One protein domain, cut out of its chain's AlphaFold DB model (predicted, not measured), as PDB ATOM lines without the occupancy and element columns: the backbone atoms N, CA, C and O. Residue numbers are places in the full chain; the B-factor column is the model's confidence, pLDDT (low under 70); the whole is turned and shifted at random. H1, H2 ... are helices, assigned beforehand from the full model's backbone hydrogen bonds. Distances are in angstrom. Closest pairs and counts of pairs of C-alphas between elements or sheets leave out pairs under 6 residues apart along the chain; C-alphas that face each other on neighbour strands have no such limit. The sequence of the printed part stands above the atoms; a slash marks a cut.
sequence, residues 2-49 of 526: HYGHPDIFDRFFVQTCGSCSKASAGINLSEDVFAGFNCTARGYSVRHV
ATOM      1  N   HIS A   2     -37.603  48.220  27.983       35.53
ATOM      2  CA  HIS A   2     -37.952  49.625  27.833       35.53
ATOM      3  C   HIS A   2     -36.700  50.472  27.549       35.53
ATOM      4  O   HIS A   2     -35.718  50.423  28.279       35.53
ATOM      5  N   TYR A   3     -36.754  51.259  26.473       35.81
ATOM      6  CA  TYR A   3     -35.746  52.245  26.078       35.81
ATOM      7  C   TYR A   3     -35.446  53.217  27.235       35.81
ATOM      8  O   TYR A   3     -36.239  54.129  27.482       35.81
ATOM      9  N   GLY A   4     -34.320  53.041  27.927       46.81
ATOM     10  CA  GLY A   4     -33.868  53.991  28.946       46.81
ATOM     11  C   GLY A   4     -32.627  53.556  29.723       46.81
ATOM     12  O   GLY A   4     -31.699  54.351  29.833       46.81
ATOM     13  N   HIS A   5     -32.584  52.309  30.202       53.06
ATOM     14  CA  HIS A   5     -31.444  51.764  30.949       53.06
ATOM     15  C   HIS A   5     -30.696  50.730  30.087       53.06
ATOM     16  O   HIS A   5     -31.350  49.855  29.511       53.06
ATOM     17  N   PRO A   6     -29.363  50.823  29.920       57.31
ATOM     18  CA  PRO A   6     -28.592  49.885  29.111       57.31
ATOM     19  C   PRO A   6     -28.286  48.597  29.896       57.31
ATOM     20  O   PRO A   6     -27.137  48.172  29.973       57.31
ATOM     21  N   ASP A   7     -29.300  47.970  30.495       68.50
ATOM     22  CA  ASP A   7     -29.105  46.669  31.132       68.50
ATOM     23  C   ASP A   7     -28.971  45.590  30.064       68.50
ATOM     24  O   ASP A   7     -29.858  45.375  29.233       68.50
ATOM     25  N   ILE A   8     -27.836  44.900  30.087       77.44
ATOM     26  CA  ILE A   8     -27.573  43.760  29.217       77.44
ATOM     27  C   ILE A   8     -27.906  42.499  30.003       77.44
ATOM     28  O   ILE A   8     -27.277  42.193  31.014       77.44
ATOM     29  N   PHE A   9     -28.888  41.751  29.510       79.12
ATOM     30  CA  PHE A   9     -29.296  40.486  30.102       79.12
ATOM     31  C   PHE A   9     -28.697  39.312  29.334       79.12
ATOM     32  O   PHE A   9     -28.840  39.225  28.112       79.12
ATOM     33  N   ASP A  10     -28.091  38.369  30.055       82.81
ATOM     34  CA  ASP A  10     -27.774  37.059  29.492       82.81
ATOM     35  C   ASP A  10     -29.082  36.292  29.246       82.81
ATOM     36  O   ASP A  10     -29.856  36.003  30.167       82.81
ATOM     37  N   ARG A  11     -29.330  35.961  27.975       84.31
ATOM     38  CA  ARG A  11     -30.524  35.240  27.534       84.31
ATOM     39  C   ARG A  11     -30.680  33.894  28.242       84.31
ATOM     40  O   ARG A  11     -31.795  33.571  28.647       84.31
ATOM     41  N   PHE A  12     -29.611  33.110  28.377       84.50
ATOM     42  CA  PHE A  12     -29.684  31.777  28.979       84.50
ATOM     43  C   PHE A  12     -30.019  31.868  30.464       84.50
ATOM     44  O   PHE A  12     -30.877  31.128  30.956       84.50
ATOM     45  N   PHE A  13     -29.409  32.828  31.160       82.00
ATOM     46  CA  PHE A  13     -29.717  33.105  32.558       82.00
ATOM     47  C   PHE A  13     -31.186  33.507  32.737       82.00
ATOM     48  O   PHE A  13     -31.920  32.887  33.506       82.00
ATOM     49  N   VAL A  14     -31.654  34.503  31.981       82.25
ATOM     50  CA  VAL A  14     -33.027  35.013  32.094       82.25
ATOM     51  C   VAL A  14     -34.067  33.934  31.780       82.25
ATOM     52  O   VAL A  14     -35.043  33.800  32.519       82.25
ATOM     53  N   GLN A  15     -33.863  33.131  30.731       82.00
ATOM     54  CA  GLN A  15     -34.810  32.075  30.349       82.00
ATOM     55  C   GLN A  15     -34.925  30.970  31.405       82.00
ATOM     56  O   GLN A  15     -36.018  30.455  31.631       82.00
ATOM     57  N   THR A  16     -33.825  30.622  32.073       82.44
ATOM     58  CA  THR A  16     -33.803  29.541  33.072       82.44
ATOM     59  C   THR A  16     -34.174  30.007  34.480       82.44
ATOM     60  O   THR A  16     -34.604  29.198  35.298       82.44
ATOM     61  N   CYS A  17     -34.063  31.308  34.773       75.62
ATOM     62  CA  CYS A  17     -34.214  31.842  36.129       75.62
ATOM     63  C   CYS A  17     -35.519  32.612  36.387       75.62
ATOM     64  O   CYS A  17     -35.646  33.228  37.446       75.62
ATOM     65  N   GLY A  18     -36.511  32.548  35.495       71.88
ATOM     66  CA  GLY A  18     -37.833  33.154  35.715       71.88
ATOM     67  C   GLY A  18     -38.096  34.466  34.966       71.88
ATOM     68  O   GLY A  18     -38.969  35.220  35.383       71.88
ATOM     69  N   SER A  19     -37.405  34.696  33.842       71.44
ATOM     70  CA  SER A  19     -37.568  35.847  32.940       71.44
ATOM     71  C   SER A  19     -37.140  37.206  33.528       71.44
ATOM     72  O   SER A  19     -36.688  37.295  34.669       71.44
ATOM     73  N   CYS A  20     -37.223  38.271  32.716       70.75
ATOM     74  CA  CYS A  20     -36.876  39.644  33.112       70.75
ATOM     75  C   CYS A  20     -37.891  40.243  34.092       70.75
ATOM     76  O   CYS A  20     -37.580  41.209  34.769       70.75
ATOM     77  N   SER A  21     -39.110  39.707  34.152       67.12
ATOM     78  CA  SER A  21     -40.168  40.227  35.012       67.12
ATOM     79  C   SER A  21     -41.082  39.118  35.506       67.12
ATOM     80  O   SER A  21     -41.197  38.053  34.892       67.12
ATOM     81  N   LYS A  22     -41.772  39.395  36.612       73.00
ATOM     82  CA  LYS A  22     -42.835  38.539  37.138       73.00
ATOM     83  C   LYS A  22     -44.068  38.633  36.237       73.00
ATOM     84  O   LYS A  22     -44.361  39.689  35.689       73.00
ATOM     85  N   ALA A  23     -44.819  37.539  36.121       64.00
ATOM     86  CA  ALA A  23     -46.032  37.458  35.304       64.00
ATOM     87  C   ALA A  23     -47.218  38.214  35.940       64.00
ATOM     88  O   ALA A  23     -48.204  37.611  36.359       64.00
ATOM     89  N   SER A  24     -47.117  39.537  36.049       65.19
ATOM     90  CA  SER A  24     -48.218  40.411  36.446       65.19
ATOM     91  C   SER A  24     -48.242  41.650  35.559       65.19
ATOM     92  O   SER A  24     -47.231  42.322  35.388       65.19
ATOM     93  N   ALA A  25     -49.410  41.949  34.988       56.25
ATOM     94  CA  ALA A  25     -49.588  43.043  34.033       56.25
ATOM     95  C   ALA A  25     -49.614  44.440  34.685       56.25
ATOM     96  O   ALA A  25     -49.549  45.440  33.975       56.25
ATOM     97  N   GLY A  26     -49.721  44.522  36.016       57.78
ATOM     98  CA  GLY A  26     -49.846  45.796  36.738       57.78
ATOM     99  C   GLY A  26     -49.225  45.823  38.134       57.78
ATOM    100  O   GLY A  26     -49.455  46.775  38.864       57.78
ATOM    101  N   ILE A  27     -48.476  44.783  38.515       61.47
ATOM    102  CA  ILE A  27     -47.720  44.712  39.772       61.47
ATOM    103  C   ILE A  27     -46.290  44.356  39.382       61.47
ATOM    104  O   ILE A  27     -46.106  43.419  38.606       61.47
ATOM    105  N   ASN A  28     -45.296  45.030  39.961       69.69
ATOM    106  CA  ASN A  28     -43.873  44.919  39.624       69.69
ATOM    107  C   ASN A  28     -43.496  45.714  38.366       69.69
ATOM    108  O   ASN A  28     -42.828  45.203  37.468       69.69
ATOM    109  N   LEU A  29     -43.908  46.983  38.313       66.69
ATOM    110  CA  LEU A  29     -43.662  47.876  37.171       66.69
ATOM    111  C   LEU A  29     -42.157  48.067  36.841       66.69
ATOM    112  O   LEU A  29     -41.806  48.405  35.710       66.69
ATOM    113  N   SER A  30     -41.274  47.856  37.823       78.69
ATOM    114  CA  SER A  30     -39.806  47.948  37.716       78.69
ATOM    115  C   SER A  30     -39.158  46.596  37.378       78.69
ATOM    116  O   SER A  30     -38.438  46.029  38.201       78.69
ATOM    117  N   GLU A  31     -39.454  46.050  36.193       78.56
ATOM    118  CA  GLU A  31     -38.953  44.735  35.747       78.56
ATOM    119  C   GLU A  31     -37.427  44.577  35.882       78.56
ATOM    120  O   GLU A  31     -36.937  43.573  36.395       78.56
ATOM    121  N   ASP A  32     -36.691  45.618  35.502       79.56
ATOM    122  CA  ASP A  32     -35.238  45.744  35.606       79.56
ATOM    123  C   ASP A  32     -34.723  45.488  37.032       79.56
ATOM    124  O   ASP A  32     -33.837  44.654  37.251       79.56
ATOM    125  N   VAL A  33     -35.338  46.129  38.025       83.69
ATOM    126  CA  VAL A  33     -34.969  45.981  39.438       83.69
ATOM    127  C   VAL A  33     -35.286  44.576  39.954       83.69
ATOM    128  O   VAL A  33     -34.458  43.962  40.634       83.69
ATOM    129  N   PHE A  34     -36.453  44.022  39.610       82.88
ATOM    130  CA  PHE A  34     -36.824  42.672  40.048       82.88
ATOM    131  C   PHE A  34     -35.917  41.596  39.450       82.88
ATOM    132  O   PHE A  34     -35.585  40.631  40.144       82.88
ATOM    133  N   ALA A  35     -35.457  41.768  38.211       82.31
ATOM    134  CA  ALA A  35     -34.454  40.885  37.629       82.31
ATOM    135  C   ALA A  35     -33.117  40.958  38.391       82.31
ATOM    136  O   ALA A  35     -32.512  39.918  38.677       82.31
ATOM    137  N   GLY A  36     -32.697  42.158  38.806       84.06
ATOM    138  CA  GLY A  36     -31.529  42.360  39.671       84.06
ATOM    139  C   GLY A  36     -31.659  41.682  41.040       84.06
ATOM    140  O   GLY A  36     -30.723  41.013  41.496       84.06
ATOM    141  N   PHE A  37     -32.833  41.768  41.676       85.19
ATOM    142  CA  PHE A  37     -33.124  41.049  42.924       85.19
ATOM    143  C   PHE A  37     -33.043  39.535  42.739       85.19
ATOM    144  O   PHE A  37     -32.445  38.836  43.550       85.19
ATOM    145  N   ASN A  38     -33.597  39.025  41.642       83.38
ATOM    146  CA  ASN A  38     -33.602  37.605  41.314       83.38
ATOM    147  C   ASN A  38     -32.176  37.055  41.101       83.38
ATOM    148  O   ASN A  38     -31.855  35.956  41.561       83.38
ATOM    149  N   CYS A  39     -31.318  37.838  40.440       84.38
ATOM    150  CA  CYS A  39     -29.896  37.556  40.256       84.38
ATOM    151  C   CYS A  39     -29.156  37.503  41.601       84.38
ATOM    152  O   CYS A  39     -28.590  36.470  41.969       84.38
ATOM    153  N   THR A  40     -29.265  38.575  42.385       85.44
ATOM    154  CA  THR A  40     -28.548  38.713  43.660       85.44
ATOM    155  C   THR A  40     -29.003  37.683  44.696       85.44
ATOM    156  O   THR A  40     -28.176  37.081  45.374       85.44
ATOM    157  N   ALA A  41     -30.308  37.396  44.781       85.25
ATOM    158  CA  ALA A  41     -30.860  36.410  45.714       85.25
ATOM    159  C   ALA A  41     -30.391  34.966  45.442       85.25
ATOM    160  O   ALA A  41     -30.501  34.115  46.320       85.25
ATOM    161  N   ARG A  42     -29.876  34.675  44.239       84.50
ATOM    162  CA  ARG A  42     -29.269  33.379  43.881       84.50
ATOM    163  C   ARG A  42     -27.751  33.343  44.083       84.50
ATOM    164  O   ARG A  42     -27.129  32.342  43.749       84.50
ATOM    165  N   GLY A  43     -27.157  34.413  44.611       84.88
ATOM    166  CA  GLY A  43     -25.715  34.517  44.831       84.88
ATOM    167  C   GLY A  43     -24.914  34.942  43.598       84.88
ATOM    168  O   GLY A  43     -23.687  34.939  43.650       84.88
ATOM    169  N   TYR A  44     -25.575  35.327  42.503       85.75
ATOM    170  CA  TYR A  44     -24.891  35.901  41.346       85.75
ATOM    171  C   TYR A  44     -24.555  37.379  41.586       85.75
ATOM    172  O   TYR A  44     -25.220  38.076  42.354       85.75
ATOM    173  N   SER A  45     -23.524  37.868  40.897       82.94
ATOM    174  CA  SER A  45     -23.092  39.266  40.936       82.94
ATOM    175  C   SER A  45     -23.365  39.965  39.608       82.94
ATOM    176  O   SER A  45     -23.075  39.410  38.547       82.94
ATOM    177  N   VAL A  46     -23.828  41.212  39.661       82.00
ATOM    178  CA  VAL A  46     -23.948  42.078  38.482       82.00
ATOM    179  C   VAL A  46     -22.668  42.898  38.341       82.00
ATOM    180  O   VAL A  46     -22.252  43.575  39.280       82.00
ATOM    181  N   ARG A  47     -22.029  42.840  37.169       83.44
ATOM    182  CA  ARG A  47     -20.848  43.655  36.870       83.44
ATOM    183  C   ARG A  47     -21.292  45.032  36.383       83.44
ATOM    184  O   ARG A  47     -21.888  45.136  35.317       83.44
ATOM    185  N   HIS A  48     -20.963  46.076  37.136       82.69
ATOM    186  CA  HIS A  48     -21.092  47.455  36.675       82.69
ATOM    187  C   HIS A  48     -19.882  47.810  35.800       82.69
ATOM    188  O   HIS A  48     -18.738  47.599  36.209       82.69
ATOM    189  N   VAL A  49     -20.128  48.279  34.577       79.56
ATOM    190  CA  VAL A  49     -19.084  48.711  33.640       79.56
ATOM    191  C   VAL A  49     -19.435  50.115  33.178       79.56
ATOM    192  O   VAL A  49     -20.396  50.293  32.433       79.56
TER     193      VAL A  49
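What this domain is: This is residues 2 to 49 of the 526 residues of the protein "Beta-glucan synthase component protein" of Cystoisospora suis (UniProt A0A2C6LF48). This is a loop-rich piece with little regular structure: one helix, H2, with a shorter helix, H1, off to one side of it, and a wide loop between them whose residues 23 to 28 stick out free. Long ends without named elements, residues 2 to 10 and 42 to 49, complete it. The printed part has 48 residues, with H1 then H2 along the chain and no named strand; the class is all helix, though the named elements hold only 17 residues. It is compact, with a radius of gyration of the C-alphas of 10.8 A, and spans 29 by 23 by 17 A.

Where its parts are: H2, residues 31 to 41, is 15.3 A long, from C-alpha 31 at (-38.953, 44.735, 35.747) to C-alpha 41 at (-30.860, 36.410, 45.714). H1, residues 11 to 16, begins with C-alpha 11 at (-30.524, 35.240, 27.534).

How they stand to each other: H2 and H1 are only just apart, their closest C-alphas 8.2 A from each other. In both, every O i to N i+4 pair is within hydrogen-bond range.

The domain as a whole: The C-alphas of Gly 26 and Val 49, the two farthest apart, are 31.1 A apart. The printed part has no cut. H1 to H2 is a long link of 14 residues. The mean pLDDT of the printed part is 74.2; residues 2 to 7, 21 and 23 to 29 are under 70.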